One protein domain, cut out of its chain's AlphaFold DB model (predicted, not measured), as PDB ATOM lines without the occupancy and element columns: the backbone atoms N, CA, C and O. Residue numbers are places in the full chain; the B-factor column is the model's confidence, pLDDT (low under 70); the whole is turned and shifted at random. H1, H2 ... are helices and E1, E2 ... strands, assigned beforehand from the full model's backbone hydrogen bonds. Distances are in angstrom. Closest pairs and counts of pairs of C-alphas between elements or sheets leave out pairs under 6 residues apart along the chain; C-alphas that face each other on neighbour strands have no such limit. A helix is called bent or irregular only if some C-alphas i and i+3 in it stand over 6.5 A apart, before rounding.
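What this domain is: This is residues 8 to 141 of the 358 residues of an uncharacterized protein of Verrucomicrobiales bacterium (UniProt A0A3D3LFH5). Two small three-stranded sheets meet near the ends of E6 and E4, and each has one helix over a face: H2 crosses E2 E1 E6 near the middle of the domain, while H1 covers part of E3 E4 E5 at one far end. At the other far end lie the turn of the E1 and E2 hairpin and part of the long loop of residues 107 to 130. The printed part has 134 residues, with two named helices and six named strands in the order E1 E2 H1 E3 E4 E5 H2 E6. Both sheets, in the orders E2 E1 E6 and E3 E4 E5, are antiparallel, and the class is mixed, helices and strands. The whole is loose, with a radius of gyration of the C-alphas of 17.6 A, and elongated, spanning 57 by 32 by 28 A.

Where its parts are: Find C-alpha 8 at (54.185, -75.294, -87.842); from there E1 runs through residues 8 to 19, 34.6 A. E2, residues 22 to 34, returns over 29.4 A and bends by 73 degrees at residue 27. H1, residues 39 to 52, begins at C-alpha 39 (70.410, -78.380, -85.017) and is 20.1 A long. Next come E3, residues 63 to 68, 15.8 A; E4, residues 78 to 85, 20.0 A; and E5, residues 88 to 93, 16.7 A. H2, residues 94 to 106, 18.9 A, is irregular: C-alphas 96 and 99 are 7.5 A apart. E6, residues 131 to 140, runs 30.1 A to C-alpha 140 at (49.311, -78.496, -90.366).

How they stand to each other: Start at the strongly twisted sheet E2 E1 E6, where E1 and E2 form a hairpin, with N 11 and O 32 at 2.8 A. E1 and E6 are antiparallel neighbours, 154 degrees between their directions: look for N 10 of E1 and O 137 of E6 within hydrogen-bond range at 2.9 A. H2 is on this sheet at a height of 7.7 A and runs across the strands, at 75 degrees to E1 on the local plane; its closest C-alpha pair with E1 is Ile 11 and Ala 101, 6.1 A. E4 and E6 come closest at the C-alphas of Ala 78 and Leu 137, 5.4 A. E3 E4 E5 is a meander, each strand the antiparallel neighbour of the one before: see N 65 and O 82 at 2.8 A, and N 83 and O 90 at 2.8 A. H1 is on it at a height of 7.2 A, over E5 and slantwise to the strands, at 36 degrees to E5 on the local plane; the closest C-alphas are those of Leu 45 and Gln 88, 5.9 A. H1 and H2 are apart. Every O i to N i+4 pair of H1 is within hydrogen-bond range, against 6 of 9 in H2.

The domain as a whole: The two C-alphas farthest apart are those of Gln 20 and His 54, 58.5 A. The printed part has no cut, and the link from H2 to E6, 24 residues, is long. The mean pLDDT of the printed part is 76.8; look for values under 70 at residues 18, 21 to 23, 54 to 59, 107 to 130 and 141.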
ATOM      1  N   SER A   8      53.717 -76.492 -88.536       85.25
ATOM      2  CA  SER A   8      54.185 -75.294 -87.842       85.25
ATOM      3  C   SER A   8      53.976 -75.467 -86.340       85.25
ATOM      4  O   SER A   8      52.986 -76.069 -85.920       85.25
ATOM      5  N   PHE A   9      54.902 -74.950 -85.534       87.44
ATOM      6  CA  PHE A   9      54.877 -75.089 -84.079       87.44
ATOM      7  C   PHE A   9      54.627 -73.740 -83.407       87.44
ATOM      8  O   PHE A   9      55.039 -72.689 -83.908       87.44
ATOM      9  N   ALA A  10      53.948 -73.764 -82.265       88.56
ATOM     10  CA  ALA A  10      53.667 -72.580 -81.467       88.56
ATOM     11  C   ALA A  10      53.755 -72.881 -79.969       88.56
ATOM     12  O   ALA A  10      53.563 -74.017 -79.546       88.56
ATOM     13  N   ILE A  11      53.990 -71.841 -79.176       88.56
ATOM     14  CA  ILE A  11      53.880 -71.873 -77.720       88.56
ATOM     15  C   ILE A  11      52.568 -71.209 -77.313       88.56
ATOM     16  O   ILE A  11      52.243 -70.111 -77.776       88.56
ATOM     17  N   LEU A  12      51.813 -71.879 -76.447       87.88
ATOM     18  CA  LEU A  12      50.654 -71.326 -75.756       87.88
ATOM     19  C   LEU A  12      51.062 -70.931 -74.342       87.88
ATOM     20  O   LEU A  12      51.469 -71.797 -73.577       87.88
ATOM     21  N   LEU A  13      50.935 -69.653 -73.994       85.69
ATOM     22  CA  LEU A  13      51.236 -69.145 -72.655       85.69
ATOM     23  C   LEU A  13      49.959 -69.066 -71.810       85.69
ATOM     24  O   LEU A  13      48.943 -68.520 -72.257       85.69
ATOM     25  N   LYS A  14      50.022 -69.584 -70.582       84.25
ATOM     26  CA  LYS A  14      48.909 -69.633 -69.626       84.25
ATOM     27  C   LYS A  14      49.330 -69.013 -68.299       84.25
ATOM     28  O   LYS A  14      50.414 -69.294 -67.801       84.25
ATOM     29  N   ARG A  15      48.465 -68.189 -67.711       81.88
ATOM     30  CA  ARG A  15      48.650 -67.629 -66.371       81.88
ATOM     31  C   ARG A  15      47.791 -68.390 -65.376       81.88
ATOM     32  O   ARG A  15      46.592 -68.555 -65.593       81.88
ATOM     33  N   HIS A  16      48.399 -68.798 -64.277       79.44
ATOM     34  CA  HIS A  16      47.764 -69.495 -63.174       79.44
ATOM     35  C   HIS A  16      47.882 -68.678 -61.886       79.44
ATOM     36  O   HIS A  16      48.835 -67.919 -61.708       79.44
ATOM     37  N   ALA A  17      46.934 -68.865 -60.977       76.25
ATOM     38  CA  ALA A  17      47.074 -68.481 -59.579       76.25
ATOM     39  C   ALA A  17      47.190 -69.727 -58.711       76.25
ATOM     40  O   ALA A  17      46.719 -70.800 -59.084       76.25
ATOM     41  N   LEU A  18      47.819 -69.560 -57.555       69.62
ATOM     42  CA  LEU A  18      47.792 -70.551 -56.494       69.62
ATOM     43  C   LEU A  18      46.552 -70.293 -55.640       69.62
ATOM     44  O   LEU A  18      46.470 -69.289 -54.938       69.62
ATOM     45  N   GLU A  19      45.584 -71.199 -55.715       74.12
ATOM     46  CA  GLU A  19      44.401 -71.207 -54.862       74.12
ATOM     47  C   GLU A  19      44.429 -72.491 -54.033       74.12
ATOM     48  O   GLU A  19      44.383 -73.590 -54.582       74.12
ATOM     49  N   GLN A  20      44.541 -72.356 -52.707       73.25
ATOM     50  CA  GLN A  20      44.576 -73.496 -51.774       73.25
ATOM     51  C   GLN A  20      45.636 -74.556 -52.150       73.25
ATOM     52  O   GLN A  20      45.339 -75.748 -52.195       73.25
ATOM     53  N   GLY A  21      46.850 -74.110 -52.492       62.88
ATOM     54  CA  GLY A  21      47.957 -74.993 -52.891       62.88
ATOM     55  C   GLY A  21      47.836 -75.578 -54.304       62.88
ATOM     56  O   GLY A  21      48.691 -76.344 -54.731       62.88
ATOM     57  N   LYS A  22      46.797 -75.224 -55.075       63.97
ATOM     58  CA  LYS A  22      46.593 -75.726 -56.441       63.97
ATOM     59  C   LYS A  22      46.723 -74.623 -57.477       63.97
ATOM     60  O   LYS A  22      46.210 -73.519 -57.304       63.97
ATOM     61  N   LEU A  23      47.363 -74.952 -58.596       67.19
ATOM     62  CA  LEU A  23      47.402 -74.077 -59.762       67.19
ATOM     63  C   LEU A  23      46.042 -74.060 -60.462       67.19
ATOM     64  O   LEU A  23      45.649 -75.023 -61.119       67.19
ATOM     65  N   VAL A  24      45.356 -72.925 -60.386       76.44
ATOM     66  CA  VAL A  24      44.103 -72.668 -61.100       76.44
ATOM     67  C   VAL A  24      44.393 -71.762 -62.289       76.44
ATOM     68  O   VAL A  24      45.018 -70.711 -62.147       76.44
ATOM     69  N   LEU A  25      43.981 -72.185 -63.489       81.19
ATOM     70  CA  LEU A  25      44.137 -71.387 -64.707       81.19
ATOM     71  C   LEU A  25      43.310 -70.102 -64.588       81.19
ATOM     72  O   LEU A  25      42.086 -70.160 -64.534       81.19
ATOM     73  N   GLN A  26      43.976 -68.949 -64.607       80.44
ATOM     74  CA  GLN A  26      43.314 -67.645 -64.610       80.44
ATOM     75  C   GLN A  26      43.028 -67.164 -66.027       80.44
ATOM     76  O   GLN A  26      41.930 -66.698 -66.322       80.44
ATOM     77  N   SER A  27      44.023 -67.240 -66.913       80.12
ATOM     78  CA  SER A  27      43.880 -66.737 -68.277       80.12
ATOM     79  C   SER A  27      44.844 -67.391 -69.260       80.12
ATOM     80  O   SER A  27      45.936 -67.843 -68.913       80.12
ATOM     81  N   VAL A  28      44.435 -67.417 -70.528       83.31
ATOM     82  CA  VAL A  28      45.323 -67.704 -71.656       83.31
ATOM     83  C   VAL A  28      45.885 -66.374 -72.139       83.31
ATOM     84  O   VAL A  28      45.134 -65.504 -72.569       83.31
ATOM     85  N   ILE A  29      47.205 -66.216 -72.058       80.69
ATOM     86  CA  ILE A  29      47.889 -64.970 -72.422       80.69
ATOM     87  C   ILE A  29      47.932 -64.826 -73.944       80.69
ATOM     88  O   ILE A  29      47.686 -63.754 -74.492       80.69
ATOM     89  N   GLY A  30      48.240 -65.920 -74.640       82.31
ATOM     90  CA  GLY A  30      48.252 -65.934 -76.093       82.31
ATOM     91  C   GLY A  30      49.071 -67.068 -76.688       82.31
ATOM     92  O   GLY A  30      49.749 -67.825 -75.992       82.31
ATOM     93  N   ARG A  31      48.994 -67.158 -78.016       86.62
ATOM     94  CA  ARG A  31      49.733 -68.112 -78.845       86.62
ATOM     95  C   ARG A  31      50.818 -67.377 -79.628       86.62
ATOM     96  O   ARG A  31      50.533 -66.362 -80.266       86.62
ATOM     97  N   ARG A  32      52.036 -67.917 -79.638       82.62
ATOM     98  CA  ARG A  32      53.187 -67.383 -80.383       82.62
ATOM     99  C   ARG A  32      53.779 -68.466 -81.276       82.62
ATOM    100  O   ARG A  32      54.101 -69.542 -80.792       82.62
ATOM    101  N   GLY A  33      53.883 -68.202 -82.578       82.56
ATOM    102  CA  GLY A  33      54.578 -69.108 -83.495       82.56
ATOM    103  C   GLY A  33      56.074 -69.133 -83.184       82.56
ATOM    104  O   GLY A  33      56.645 -68.088 -82.878       82.56
ATOM    105  N   ILE A  34      56.701 -70.304 -83.272       80.31
ATOM    106  CA  ILE A  34      58.132 -70.469 -83.000       80.31
ATOM    107  C   ILE A  34      58.866 -71.031 -84.215       80.31
ATOM    108  O   ILE A  34      58.308 -71.793 -85.005       80.31
ATOM    109  N   LYS A  35      60.146 -70.672 -84.339       77.38
ATOM    110  CA  LYS A  35      61.108 -71.330 -85.227       77.38
ATOM    111  C   LYS A  35      62.118 -72.063 -84.340       77.38
ATOM    112  O   LYS A  35      63.041 -71.415 -83.851       77.38
ATOM    113  N   PRO A  36      61.914 -73.360 -84.074       75.62
ATOM    114  CA  PRO A  36      62.831 -74.120 -83.239       75.62
ATOM    115  C   PRO A  36      64.206 -74.204 -83.894       75.62
ATOM    116  O   PRO A  36      64.304 -74.292 -85.123       75.62
ATOM    117  N   ASP A  37      65.251 -74.189 -83.075       79.50
ATOM    118  CA  ASP A  37      66.566 -74.615 -83.523       79.50
ATOM    119  C   ASP A  37      66.563 -76.142 -83.621       79.50
ATOM    120  O   ASP A  37      66.472 -76.841 -82.618       79.50
ATOM    121  N   TRP A  38      66.590 -76.666 -84.842       85.19
ATOM    122  CA  TRP A  38      66.571 -78.109 -85.083       85.19
ATOM    123  C   TRP A  38      67.966 -78.731 -85.079       85.19
ATOM    124  O   TRP A  38      68.074 -79.951 -85.220       85.19
ATOM    125  N   THR A  39      69.019 -77.924 -84.935       84.50
ATOM    126  CA  THR A  39      70.410 -78.380 -85.017       84.50
ATOM    127  C   THR A  39      70.695 -79.532 -84.050       84.50
ATOM    128  O   THR A  39      71.183 -80.555 -84.530       84.50
ATOM    129  N   PRO A  40      70.285 -79.489 -82.763       84.62
ATOM    130  CA  PRO A  40      70.525 -80.604 -81.843       84.62
ATOM    131  C   PRO A  40      69.899 -81.931 -82.287       84.62
ATOM    132  O   PRO A  40      70.518 -82.990 -82.201       84.62
ATOM    133  N   ALA A  41      68.674 -81.889 -82.814       87.31
ATOM    134  CA  ALA A  41      67.979 -83.083 -83.288       87.31
ATOM    135  C   ALA A  41      68.637 -83.667 -84.543       87.31
ATOM    136  O   ALA A  41      68.744 -84.883 -84.698       87.31
ATOM    137  N   ILE A  42      69.084 -82.791 -85.443       86.88
ATOM    138  CA  ILE A  42      69.791 -83.173 -86.664       86.88
ATOM    139  C   ILE A  42      71.152 -83.778 -86.316       86.88
ATOM    140  O   ILE A  42      71.506 -84.813 -86.878       86.88
ATOM    141  N   GLU A  43      71.893 -83.183 -85.382       86.50
ATOM    142  CA  GLU A  43      73.170 -83.715 -84.900       86.50
ATOM    143  C   GLU A  43      72.990 -85.071 -84.208       86.50
ATOM    144  O   GLU A  43      73.743 -85.997 -84.499       86.50
ATOM    145  N   ALA A  44      71.944 -85.253 -83.395       88.69
ATOM    146  CA  ALA A  44      71.627 -86.555 -82.805       88.69
ATOM    147  C   ALA A  44      71.325 -87.623 -83.877       88.69
ATOM    148  O   ALA A  44      71.838 -88.742 -83.806       88.69
ATOM    149  N   LEU A  45      70.560 -87.287 -84.925       87.81
ATOM    150  CA  LEU A  45      70.309 -88.195 -86.054       87.81
ATOM    151  C   LEU A  45      71.592 -88.524 -86.833       87.81
ATOM    152  O   LEU A  45      71.807 -89.685 -87.191       87.81
ATOM    153  N   ARG A  46      72.455 -87.525 -87.079       85.75
ATOM    154  CA  ARG A  46      73.772 -87.722 -87.712       85.75
ATOM    155  C   ARG A  46      74.626 -88.671 -86.889       85.75
ATOM    156  O   ARG A  46      75.199 -89.603 -87.445       85.75
ATOM    157  N   TRP A  47      74.675 -88.458 -85.580       87.00
ATOM    158  CA  TRP A  47      75.475 -89.255 -84.668       87.00
ATOM    159  C   TRP A  47      74.996 -90.705 -84.585       87.00
ATOM    160  O   TRP A  47      75.799 -91.627 -84.704       87.00
ATOM    161  N   ARG A  48      73.680 -90.932 -84.487       86.88
ATOM    162  CA  ARG A  48      73.097 -92.284 -84.534       86.88
ATOM    163  C   ARG A  48      73.415 -92.987 -85.852       86.88
ATOM    164  O   ARG A  48      73.845 -94.137 -85.850       86.88
ATOM    165  N   ALA A  49      73.298 -92.289 -86.984       84.06
ATOM    166  CA  ALA A  49      73.701 -92.843 -88.276       84.06
ATOM    167  C   ALA A  49      75.201 -93.195 -88.307       84.06
ATOM    168  O   ALA A  49      75.562 -94.274 -88.764       84.06
ATOM    169  N   LEU A  50      76.057 -92.331 -87.756       83.38
ATOM    170  CA  LEU A  50      77.509 -92.508 -87.660       83.38
ATOM    171  C   LEU A  50      77.938 -93.622 -86.689       83.38
ATOM    172  O   LEU A  50      79.009 -94.199 -86.860       83.38
ATOM    173  N   LYS A  51      77.124 -93.948 -85.681       81.44
ATOM    174  CA  LYS A  51      77.338 -95.108 -84.802       81.44
ATOM    175  C   LYS A  51      77.149 -96.422 -85.558       81.44
ATOM    176  O   LYS A  51      77.886 -97.377 -85.342       81.44
ATOM    177  N   HIS A  52      76.179 -96.458 -86.471       76.62
ATOM    178  CA  HIS A  52      75.827 -97.650 -87.245       76.62
ATOM    179  C   HIS A  52      76.523 -97.741 -88.614       76.62
ATOM    180  O   HIS A  52      76.442 -98.776 -89.275       76.62
ATOM    181  N   GLN A  53      77.181 -96.671 -89.066       70.62
ATOM    182  CA  GLN A  53      77.822 -96.571 -90.379       70.62
ATOM    183  C   GLN A  53      79.260 -96.045 -90.242       70.62
ATOM    184  O   GLN A  53      79.616 -95.399 -89.264       70.62
ATOM    185  N   HIS A  54      80.111 -96.304 -91.235       63.50
ATOM    186  CA  HIS A  54      81.503 -95.827 -91.220       63.50
ATOM    187  C   HIS A  54      81.654 -94.376 -91.710       63.50
ATOM    188  O   HIS A  54      82.719 -93.792 -91.547       63.50
ATOM    189  N   ALA A  55      80.608 -93.788 -92.301       64.75
ATOM    190  CA  ALA A  55      80.628 -92.423 -92.817       64.75
ATOM    191  C   ALA A  55      79.362 -91.659 -92.397       64.75
ATOM    192  O   ALA A  55      78.274 -92.244 -92.402       64.75
ATOM    193  N   PRO A  56      79.472 -90.361 -92.059       64.12
ATOM    194  CA  PRO A  56      78.309 -89.550 -91.743       64.12
ATOM    195  C   PRO A  56      77.443 -89.340 -93.000       64.12
ATOM    196  O   PRO A  56      77.967 -89.165 -94.106       64.12
ATOM    197  N   PRO A  57      76.107 -89.317 -92.870       67.12
ATOM    198  CA  PRO A  57      75.236 -89.000 -93.993       67.12
ATOM    199  C   PRO A  57      75.446 -87.540 -94.437       67.12
ATOM    200  O   PRO A  57      75.155 -86.610 -93.685       67.12
ATOM    201  N   ARG A  58      75.914 -87.343 -95.681       64.38
ATOM    202  CA  ARG A  58      76.239 -86.018 -96.262       64.38
ATOM    203  C   ARG A  58      75.074 -85.023 -96.231       64.38
ATOM    204  O   ARG A  58      75.283 -83.833 -96.034       64.38
ATOM    205  N   ALA A  59      73.846 -85.501 -96.408       69.75
ATOM    206  CA  ALA A  59      72.648 -84.683 -96.288       69.75
ATOM    207  C   ALA A  59      71.553 -85.469 -95.567       69.75
ATOM    208  O   ALA A  59      71.181 -86.565 -95.985       69.75
ATOM    209  N   LEU A  60      71.023 -84.887 -94.491       75.38
ATOM    210  CA  LEU A  60      69.798 -85.359 -93.864       75.38
ATOM    211  C   LEU A  60      68.632 -84.519 -94.379       75.38
ATOM    212  O   LEU A  60      68.689 -83.290 -94.365       75.38
ATOM    213  N   ASN A  61      67.562 -85.199 -94.785       82.12
ATOM    214  CA  ASN A  61      66.263 -84.592 -95.057       82.12
ATOM    215  C   ASN A  61      65.330 -84.942 -93.891       82.12
ATOM    216  O   ASN A  61      64.625 -85.949 -93.978       82.12
ATOM    217  N   PRO A  62      65.385 -84.194 -92.772       85.06
ATOM    218  CA  PRO A  62      64.591 -84.511 -91.599       85.06
ATOM    219  C   PRO A  62      63.103 -84.243 -91.831       85.06
ATOM    220  O   PRO A  62      62.715 -83.203 -92.364       85.06
ATOM    221  N   GLU A  63      62.274 -85.177 -91.380       87.88
ATOM    222  CA  GLU A  63      60.835 -85.002 -91.224       87.88
ATOM    223  C   GLU A  63      60.516 -84.685 -89.759       87.88
ATOM    224  O   GLU A  63      61.007 -85.367 -88.859       87.88
ATOM    225  N   PHE A  64      59.679 -83.670 -89.528       89.00
ATOM    226  CA  PHE A  64      59.267 -83.218 -88.198       89.00
ATOM    227  C   PHE A  64      57.780 -83.508 -87.993       89.00
ATOM    228  O   PHE A  64      56.921 -82.954 -88.687       89.00
ATOM    229  N   LEU A  65      57.477 -84.383 -87.039       91.19
ATOM    230  CA  LEU A  65      56.133 -84.884 -86.777       91.19
ATOM    231  C   LEU A  65      55.746 -84.607 -85.321       91.19
ATOM    232  O   LEU A  65      56.479 -85.016 -84.416       91.19
ATOM    233  N   PRO A  66      54.611 -83.943 -85.052       92.50
ATOM    234  CA  PRO A  66      54.130 -83.813 -83.686       92.50
ATOM    235  C   PRO A  66      53.767 -85.184 -83.115       92.50
ATOM    236  O   PRO A  66      53.195 -86.038 -83.794       92.50
ATOM    237  N   VAL A  67      54.088 -85.380 -81.841       94.50
ATOM    238  CA  VAL A  67      53.530 -86.460 -81.034       94.50
ATOM    239  C   VAL A  67      52.455 -85.843 -80.155       94.50
ATOM    240  O   VAL A  67      52.759 -85.043 -79.268       94.50
ATOM    241  N   TRP A  68      51.205 -86.200 -80.431       94.62
ATOM    242  CA  TRP A  68      50.044 -85.630 -79.758       94.62
ATOM    243  C   TRP A  68      50.002 -85.990 -78.271       94.62
ATOM    244  O   TRP A  68      50.455 -87.061 -77.853       94.62
ATOM    245  N   ASP A  69      49.502 -85.050 -77.472       92.00
ATOM    246  CA  ASP A  69      49.274 -85.220 -76.043       92.00
ATOM    247  C   ASP A  69      47.825 -85.657 -75.790       92.00
ATOM    248  O   ASP A  69      46.909 -84.836 -75.722       92.00
ATOM    249  N   GLU A  70      47.614 -86.966 -75.652       90.88
ATOM    250  CA  GLU A  70      46.285 -87.542 -75.403       90.88
ATOM    251  C   GLU A  70      45.670 -87.055 -74.082       90.88
ATOM    252  O   GLU A  70      44.456 -86.878 -73.991       90.88
ATOM    253  N   ASN A  71      46.494 -86.727 -73.079       88.19
ATOM    254  CA  ASN A  71      46.009 -86.193 -71.802       88.19
ATOM    255  C   ASN A  71      45.403 -84.789 -71.952       88.19
ATOM    256  O   ASN A  71      44.657 -84.339 -71.083       88.19
ATOM    257  N   LYS A  72      45.709 -84.096 -73.054       85.12
ATOM    258  CA  LYS A  72      45.171 -82.774 -73.404       85.12
ATOM    259  C   LYS A  72      44.175 -82.829 -74.565       85.12
ATOM    260  O   LYS A  72      43.849 -81.790 -75.134       85.12
ATOM    261  N   GLY A  73      43.678 -84.021 -74.903       85.75
ATOM    262  CA  GLY A  73      42.699 -84.219 -75.973       85.75
ATOM    263  C   GLY A  73      43.297 -84.293 -77.381       85.75
ATOM    264  O   GLY A  73      42.561 -84.145 -78.354       85.75
ATOM    265  N   GLY A  74      44.609 -84.518 -77.508       90.31
ATOM    266  CA  GLY A  74      45.289 -84.668 -78.793       90.31
ATOM    267  C   GLY A  74      45.572 -83.334 -79.489       90.31
ATOM    268  O   GLY A  74      45.891 -82.329 -78.848       90.31
ATOM    269  N   ALA A  75      45.510 -83.318 -80.823       89.38
ATOM    270  CA  ALA A  75      45.785 -82.115 -81.609       89.38
ATOM    271  C   ALA A  75      44.902 -80.923 -81.164       89.38
ATOM    272  O   ALA A  75      43.698 -81.094 -80.981       89.38
ATOM    273  N   PRO A  76      45.461 -79.703 -81.022       91.06
ATOM    274  CA  PRO A  76      46.797 -79.281 -81.456       91.06
ATOM    275  C   PRO A  76      47.901 -79.445 -80.396       91.06
ATOM    276  O   PRO A  76      49.018 -78.991 -80.637       91.06
ATOM    277  N   HIS A  77      47.626 -80.041 -79.233       92.12
ATOM    278  CA  HIS A  77      48.594 -80.164 -78.141       92.12
ATOM    279  C   HIS A  77      49.609 -81.269 -78.437       92.12
ATOM    280  O   HIS A  77      49.252 -82.434 -78.613       92.12
ATOM    281  N   ALA A  78      50.888 -80.905 -78.491       92.31
ATOM    282  CA  ALA A  78      51.980 -81.840 -78.714       92.31
ATOM    283  C   ALA A  78      52.788 -82.016 -77.423       92.31
ATOM    284  O   ALA A  78      53.231 -81.039 -76.821       92.31
ATOM    285  N   ARG A  79      53.024 -83.266 -77.016       92.12
ATOM    286  CA  ARG A  79      53.910 -83.586 -75.880       92.12
ATOM    287  C   ARG A  79      55.380 -83.684 -76.282       92.12
ATOM    288  O   ARG A  79      56.263 -83.598 -75.433       92.12
ATOM    289  N   ALA A  80      55.638 -83.897 -77.569       91.75
ATOM    290  CA  ALA A  80      56.971 -84.030 -78.135       91.75
ATOM    291  C   ALA A  80      56.948 -83.776 -79.651       91.75
ATOM    292  O   ALA A  80      55.886 -83.774 -80.282       91.75
ATOM    293  N   VAL A  81      58.130 -83.614 -80.242       92.31
ATOM    294  CA  VAL A  81      58.336 -83.622 -81.694       92.31
ATOM    295  C   VAL A  81      59.236 -84.787 -82.052       92.31
ATOM    296  O   VAL A  81      60.368 -84.893 -81.591       92.31
ATOM    297  N   ARG A  82      58.729 -85.665 -82.904       93.19
ATOM    298  CA  ARG A  82      59.493 -86.746 -83.499       93.19
ATOM    299  C   ARG A  82      60.213 -86.224 -84.736       93.19
ATOM    300  O   ARG A  82      59.574 -85.681 -85.636       93.19
ATOM    301  N   VAL A  83      61.522 -86.435 -84.793       91.88
ATOM    302  CA  VAL A  83      62.366 -86.078 -85.936       91.88
ATOM    303  C   VAL A  83      62.926 -87.352 -86.553       91.88
ATOM    304  O   VAL A  83      63.519 -88.168 -85.853       91.88
ATOM    305  N   ARG A  84      62.729 -87.541 -87.860       90.38
ATOM    306  CA  ARG A  84      63.181 -88.735 -88.594       90.38
ATOM    307  C   ARG A  84      64.071 -88.358 -89.759       90.38
ATOM    308  O   ARG A  84      63.697 -87.497 -90.547       90.38
ATOM    309  N   ALA A  85      65.196 -89.042 -89.922       87.25
ATOM    310  CA  ALA A  85      66.014 -88.950 -91.129       87.25
ATOM    311  C   ALA A  85      66.887 -90.199 -91.283       87.25
ATOM    312  O   ALA A  85      67.343 -90.753 -90.289       87.25
ATOM    313  N   ALA A  86      67.154 -90.624 -92.523       80.50
ATOM    314  CA  ALA A  86      68.099 -91.710 -92.829       80.50
ATOM    315  C   ALA A  86      67.884 -93.010 -92.013       80.50
ATOM    316  O   ALA A  86      68.840 -93.657 -91.592       80.50
ATOM    317  N   GLY A  87      66.623 -93.385 -91.762       83.81
ATOM    318  CA  GLY A  87      66.267 -94.574 -90.974       83.81
ATOM    319  C   GLY A  87      66.466 -94.431 -89.459       83.81
ATOM    320  O   GLY A  87      66.201 -95.381 -88.731       83.81
ATOM    321  N   GLN A  88      66.898 -93.262 -88.987       88.38
ATOM    322  CA  GLN A  88      67.031 -92.916 -87.576       88.38
ATOM    323  C   GLN A  88      65.849 -92.052 -87.121       88.38
ATOM    324  O   GLN A  88      65.245 -91.316 -87.911       88.38
ATOM    325  N   GLU A  89      65.534 -92.126 -85.831       90.94
ATOM    326  CA  GLU A  89      64.508 -91.317 -85.174       90.94
ATOM    327  C   GLU A  89      65.067 -90.727 -83.879       90.94
ATOM    328  O   GLU A  89      65.824 -91.391 -83.175       90.94
ATOM    329  N   VAL A  90      64.672 -89.494 -83.568       90.69
ATOM    330  CA  VAL A  90      64.895 -88.816 -82.288       90.69
ATOM    331  C   VAL A  90      63.565 -88.234 -81.812       90.69
ATOM    332  O   VAL A  90      62.771 -87.740 -82.617       90.69
ATOM    333  N   LEU A  91      63.311 -88.295 -80.506       90.94
ATOM    334  CA  LEU A  91      62.117 -87.735 -79.883       90.94
ATOM    335  C   LEU A  91      62.510 -86.544 -79.008       90.94
ATOM    336  O   LEU A  91      63.106 -86.730 -77.956       90.94
ATOM    337  N   LEU A  92      62.137 -85.338 -79.430       89.19
ATOM    338  CA  LEU A  92      62.360 -84.116 -78.664       89.19
ATOM    339  C   LEU A  92      61.188 -83.902 -77.704       89.19
ATOM    340  O   LEU A  92      60.075 -83.639 -78.177       89.19
ATOM    341  N   PRO A  93      61.384 -83.998 -76.380       88.00
ATOM    342  CA  PRO A  93      60.321 -83.717 -75.422       88.00
ATOM    343  C   PRO A  93      59.897 -82.247 -75.499       88.00
ATOM    344  O   PRO A  93      60.662 -81.391 -75.943       88.00
ATOM    345  N   ALA A  94      58.690 -81.924 -75.024       85.94
ATOM    346  CA  ALA A  94      58.226 -80.539 -74.973       85.94
ATOM    347  C   ALA A  94      59.242 -79.612 -74.283       85.94
ATOM    348  O   ALA A  94      59.455 -78.515 -74.783       85.94
ATOM    349  N   SER A  95      59.931 -80.062 -73.224       80.81
ATOM    350  CA  SER A  95      60.962 -79.294 -72.499       80.81
ATOM    351  C   SER A  95      62.095 -78.758 -73.382       80.81
ATOM    352  O   SER A  95      62.638 -77.701 -73.073       80.81
ATOM    353  N   PHE A  96      62.386 -79.387 -74.526       83.12
ATOM    354  CA  PHE A  96      63.322 -78.862 -75.529       83.12
ATOM    355  C   PHE A  96      62.987 -77.420 -75.958       83.12
ATOM    356  O   PHE A  96      63.871 -76.612 -76.234       83.12
ATOM    357  N   PHE A  97      61.698 -77.070 -75.970       84.88
ATOM    358  CA  PHE A  97      61.197 -75.770 -76.406       84.88
ATOM    359  C   PHE A  97      61.138 -74.725 -75.278       84.88
ATOM    360  O   PHE A  97      60.636 -73.624 -75.508       84.88
ATOM    361  N   GLN A  98      61.663 -75.017 -74.081       80.75
ATOM    362  CA  GLN A  98      61.619 -74.107 -72.931       80.75
ATOM    363  C   GLN A  98      62.291 -72.759 -73.217       80.75
ATOM    364  O   GLN A  98      61.739 -71.716 -72.872       80.75
ATOM    365  N   THR A  99      63.432 -72.751 -73.907       78.06
ATOM    366  CA  THR A  99      64.122 -71.513 -74.308       78.06
ATOM    367  C   THR A  99      63.264 -70.675 -75.258       78.06
ATOM    368  O   THR A  99      63.150 -69.458 -75.103       78.06
ATOM    369  N   ALA A 100      62.590 -71.321 -76.217       80.50
ATOM    370  CA  ALA A 100      61.661 -70.648 -77.124       80.50
ATOM    371  C   ALA A 100      60.420 -70.125 -76.383       80.50
ATOM    372  O   ALA A 100      59.915 -69.047 -76.708       80.50
ATOM    373  N   ALA A 101      59.953 -70.853 -75.366       80.69
ATOM    374  CA  ALA A 101      58.873 -70.415 -74.494       80.69
ATOM    375  C   ALA A 101      59.284 -69.174 -73.686       80.69
ATOM    376  O   ALA A 101      58.548 -68.189 -73.685       80.69
ATOM    377  N   ALA A 102      60.480 -69.180 -73.087       77.56
ATOM    378  CA  ALA A 102      61.044 -68.054 -72.338       77.56
ATOM    379  C   ALA A 102      61.186 -66.798 -73.196       77.56
ATOM    380  O   ALA A 102      60.709 -65.736 -72.802       77.56
ATOM    381  N   ALA A 103      61.732 -66.931 -74.407       76.38
ATOM    382  CA  ALA A 103      61.800 -65.826 -75.359       76.38
ATOM    383  C   ALA A 103      60.405 -65.324 -75.780       76.38
ATOM    384  O   ALA A 103      60.192 -64.128 -75.936       76.38
ATOM    385  N   SER A 104      59.427 -66.221 -75.931       76.75
ATOM    386  CA  SER A 104      58.047 -65.828 -76.259       76.75
ATOM    387  C   SER A 104      57.354 -65.088 -75.109       76.75
ATOM    388  O   SER A 104      56.438 -64.298 -75.345       76.75
ATOM    389  N   ALA A 105      57.758 -65.368 -73.869       74.56
ATOM    390  CA  ALA A 105      57.207 -64.770 -72.663       74.56
ATOM    391  C   ALA A 105      57.841 -63.418 -72.315       74.56
ATOM    392  O   ALA A 105      57.128 -62.546 -71.825       74.56
ATOM    393  N   SER A 106      59.131 -63.208 -72.613       71.00
ATOM    394  CA  SER A 106      59.809 -61.922 -72.374       71.00
ATOM    395  C   SER A 106      59.178 -60.753 -73.135       71.00
ATOM    396  O   SER A 106      59.275 -59.610 -72.699       71.00
ATOM    397  N   ASP A 107      58.484 -61.040 -74.238       67.81
ATOM    398  CA  ASP A 107      57.769 -60.049 -75.050       67.81
ATOM    399  C   ASP A 107      56.410 -59.629 -74.454       67.81
ATOM    400  O   ASP A 107      55.699 -58.808 -75.040       67.81
ATOM    401  N   VAL A 108      56.002 -60.201 -73.316       68.69
ATOM    402  CA  VAL A 108      54.723 -59.892 -72.671       68.69
ATOM    403  C   VAL A 108      54.958 -59.110 -71.374       68.69
ATOM    404  O   VAL A 108      55.518 -59.650 -70.416       68.69
ATOM    405  N   PRO A 109      54.483 -57.853 -71.288       65.69
ATOM    406  CA  PRO A 109      54.618 -57.052 -70.077       65.69
ATOM    407  C   PRO A 109      54.001 -57.739 -68.852       65.69
ATOM    408  O   PRO A 109      52.850 -58.173 -68.886       65.69
ATOM    409  N   GLY A 110      54.755 -57.801 -67.752       62.53
ATOM    410  CA  GLY A 110      54.263 -58.310 -66.467       62.53
ATOM    411  C   GLY A 110      54.188 -59.836 -66.342       62.53
ATOM    412  O   GLY A 110      53.575 -60.318 -65.387       62.53
ATOM    413  N   ILE A 111      54.793 -60.597 -67.262       60.50
ATOM    414  CA  ILE A 111      55.051 -62.027 -67.043       60.50
ATOM    415  C   ILE A 111      56.269 -62.186 -66.118       60.50
ATOM    416  O   ILE A 111      57.337 -61.642 -66.387       60.50
ATOM    417  N   GLY A 112      56.081 -62.910 -65.008       56.97
ATOM    418  CA  GLY A 112      57.162 -63.349 -64.115       56.97
ATOM    419  C   GLY A 112      57.953 -64.535 -64.687       56.97
ATOM    420  O   GLY A 112      57.862 -64.841 -65.872       56.97
ATOM    421  N   ALA A 113      58.728 -65.236 -63.856       57.25
ATOM    422  CA  ALA A 113      59.465 -66.421 -64.305       57.25
ATOM    423  C   ALA A 113      58.514 -67.496 -64.880       57.25
ATOM    424  O   ALA A 113      57.458 -67.774 -64.307       57.25
ATOM    425  N   LEU A 114      58.887 -68.106 -66.011       62.97
ATOM    426  CA  LEU A 114      58.156 -69.248 -66.560       62.97
ATOM    427  C   LEU A 114      58.443 -70.504 -65.741       62.97
ATOM    428  O   LEU A 114      59.604 -70.871 -65.554       62.97
ATOM    429  N   ALA A 115      57.389 -71.209 -65.350       58.09
ATOM    430  CA  ALA A 115      57.497 -72.565 -64.840       58.09
ATOM    431  C   ALA A 115      57.405 -73.571 -65.995       58.09
ATOM    432  O   ALA A 115      56.630 -73.395 -66.943       58.09
ATOM    433  N   ALA A 116      58.201 -74.640 -65.921       52.19
ATOM    434  CA  ALA A 116      58.012 -75.802 -66.779       52.19
ATOM    435  C   ALA A 116      56.638 -76.446 -66.486       52.19
ATOM    436  O   ALA A 116      56.174 -76.386 -65.348       52.19
ATOM    437  N   PRO A 117      55.984 -77.087 -67.472       44.34
ATOM    438  CA  PRO A 117      54.614 -77.604 -67.347       44.34
ATOM    439  C   PRO A 117      54.404 -78.749 -66.329       44.34
ATOM    440  O   PRO A 117      53.302 -79.287 -66.274       44.34
ATOM    441  N   ALA A 118      55.421 -79.122 -65.543       41.31
ATOM    442  CA  ALA A 118      55.374 -80.215 -64.568       41.31
ATOM    443  C   ALA A 118      56.295 -80.007 -63.345       41.31
ATOM    444  O   ALA A 118      56.708 -80.982 -62.728       41.31
ATOM    445  N   ALA A 119      56.675 -78.769 -63.005       39.75
ATOM    446  CA  ALA A 119      57.365 -78.549 -61.736       39.75
ATOM    447  C   ALA A 119      56.336 -78.673 -60.605       39.75
ATOM    448  O   ALA A 119      55.405 -77.868 -60.542       39.75
ATOM    449  N   ASP A 120      56.488 -79.679 -59.745       34.22
ATOM    450  CA  ASP A 120      55.804 -79.715 -58.458       34.22
ATOM    451  C   ASP A 120      56.149 -78.413 -57.729       34.22
ATOM    452  O   ASP A 120      57.304 -78.124 -57.410       34.22
ATOM    453  N   HIS A 121      55.153 -77.543 -57.598       41.59
ATOM    454  CA  HIS A 121      55.317 -76.273 -56.918       41.59
ATOM    455  C   HIS A 121      55.194 -76.537 -55.423       41.59
ATOM    456  O   HIS A 121      54.082 -76.623 -54.908       41.59
ATOM    457  N   ASP A 122      56.334 -76.665 -54.744       37.72
ATOM    458  CA  ASP A 122      56.366 -76.641 -53.286       37.72
ATOM    459  C   ASP A 122      55.775 -75.318 -52.777       37.72
ATOM    460  O   ASP A 122      56.067 -74.231 -53.287       37.72
ATOM    461  N   GLU A 123      54.909 -75.444 -51.774       39.09
ATOM    462  CA  GLU A 123      53.919 -74.457 -51.329       39.09
ATOM    463  C   GLU A 123      54.489 -73.154 -50.731       39.09
ATOM    464  O   GLU A 123      53.728 -72.236 -50.442       39.09
ATOM    465  N   ASP A 124      55.807 -72.998 -50.610       35.72
ATOM    466  CA  ASP A 124      56.417 -71.916 -49.833       35.72
ATOM    467  C   ASP A 124      57.437 -71.107 -50.648       35.72
ATOM    468  O   ASP A 124      58.653 -71.235 -50.485       35.72
ATOM    469  N   GLY A 125      56.952 -70.223 -51.526       35.97
ATOM    470  CA  GLY A 125      57.845 -69.271 -52.204       35.97
ATOM    471  C   GLY A 125      57.243 -68.304 -53.221       35.97
ATOM    472  O   GLY A 125      57.995 -67.546 -53.832       35.97
ATOM    473  N   ALA A 126      55.926 -68.293 -53.433       37.78
ATOM    474  CA  ALA A 126      55.298 -67.301 -54.298       37.78
ATOM    475  C   ALA A 126      54.802 -66.116 -53.459       37.78
ATOM    476  O   ALA A 126      53.687 -66.137 -52.940       37.78
ATOM    477  N   ASP A 127      55.609 -65.058 -53.362       37.72
ATOM    478  CA  ASP A 127      55.118 -63.729 -52.985       37.72
ATOM    479  C   ASP A 127      54.086 -63.278 -54.032       37.72
ATOM    480  O   ASP A 127      54.437 -62.654 -55.029       37.72
ATOM    481  N   GLY A 128      52.815 -63.658 -53.861       40.34
ATOM    482  CA  GLY A 128      51.628 -63.081 -54.512       40.34
ATOM    483  C   GLY A 128      51.581 -63.026 -56.051       40.34
ATOM    484  O   GLY A 128      50.620 -62.498 -56.612       40.34
ATOM    485  N   GLY A 129      52.586 -63.543 -56.758       48.44
ATOM    486  CA  GLY A 129      52.716 -63.480 -58.208       48.44
ATOM    487  C   GLY A 129      52.253 -64.779 -58.855       48.44
ATOM    488  O   GLY A 129      52.854 -65.825 -58.643       48.44
ATOM    489  N   GLY A 130      51.182 -64.724 -59.649       61.03
ATOM    490  CA  GLY A 130      50.702 -65.884 -60.407       61.03
ATOM    491  C   GLY A 130      51.795 -66.551 -61.260       61.03
ATOM    492  O   GLY A 130      52.672 -65.878 -61.803       61.03
ATOM    493  N   VAL A 131      51.720 -67.876 -61.398       72.00
ATOM    494  CA  VAL A 131      52.676 -68.693 -62.159       72.00
ATOM    495  C   VAL A 131      52.310 -68.670 -63.639       72.00
ATOM    496  O   VAL A 131      51.148 -68.842 -64.002       72.00
ATOM    497  N   THR A 132      53.294 -68.484 -64.517       76.81
ATOM    498  CA  THR A 132      53.079 -68.624 -65.963       76.81
ATOM    499  C   THR A 132      53.603 -69.977 -66.432       76.81
ATOM    500  O   THR A 132      54.777 -70.287 -66.242       76.81
ATOM    501  N   THR A 133      52.732 -70.771 -67.049       82.88
ATOM    502  CA  THR A 133      53.063 -72.064 -67.663       82.88
ATOM    503  C   THR A 133      52.943 -71.961 -69.181       82.88
ATOM    504  O   THR A 133      52.450 -70.967 -69.733       82.88
ATOM    505  N   TRP A 134      53.409 -72.991 -69.881       86.69
ATOM    506  CA  TRP A 134      53.383 -73.017 -71.333       86.69
ATOM    507  C   TRP A 134      53.139 -74.418 -71.891       86.69
ATOM    508  O   TRP A 134      53.386 -75.428 -71.234       86.69
ATOM    509  N   GLU A 135      52.644 -74.472 -73.125       90.50
ATOM    510  CA  GLU A 135      52.392 -75.715 -73.854       90.50
ATOM    511  C   GLU A 135      52.898 -75.617 -75.288       90.50
ATOM    512  O   GLU A 135      52.818 -74.554 -75.910       90.50
ATOM    513  N   LEU A 136      53.371 -76.742 -75.822       91.50
ATOM    514  CA  LEU A 136      53.727 -76.873 -77.226       91.50
ATOM    515  C   LEU A 136      52.483 -77.229 -78.048       91.50
ATOM    516  O   LEU A 136      51.770 -78.189 -77.752       91.50
ATOM    517  N   LEU A 137      52.249 -76.463 -79.109       91.81
ATOM    518  CA  LEU A 137      51.198 -76.701 -80.088       91.81
ATOM    519  C   LEU A 137      51.800 -76.991 -81.464       91.81
ATOM    520  O   LEU A 137      52.828 -76.411 -81.826       91.81
ATOM    521  N   ALA A 138      51.120 -77.814 -82.258       90.88
ATOM    522  CA  ALA A 138      51.463 -78.067 -83.653       90.88
ATOM    523  C   ALA A 138      50.230 -77.976 -84.564       90.88
ATOM    524  O   ALA A 138      49.140 -78.415 -84.201       90.88
ATOM    525  N   PHE A 139      50.419 -77.413 -85.758       87.31
ATOM    526  CA  PHE A 139      49.373 -77.214 -86.764       87.31
ATOM    527  C   PHE A 139      49.879 -77.646 -88.137       87.31
ATOM    528  O   PHE A 139      51.018 -77.329 -88.489       87.31
ATOM    529  N   GLU A 140      49.036 -78.297 -88.938       82.31
ATOM    530  CA  GLU A 140      49.311 -78.496 -90.366       82.31
ATOM    531  C   GLU A 140      49.481 -77.135 -91.072       82.31
ATOM    532  O   GLU A 140      48.880 -76.128 -90.670       82.31
ATOM    533  N   GLN A 141      50.361 -77.065 -92.081       68.31
ATOM    534  CA  GLN A 141      50.635 -75.813 -92.799       68.31
ATOM    535  C   GLN A 141      49.335 -75.147 -93.296       68.31
ATOM    536  O   GLN A 141      48.550 -75.756 -94.015       68.31
TER     537      GLN A 141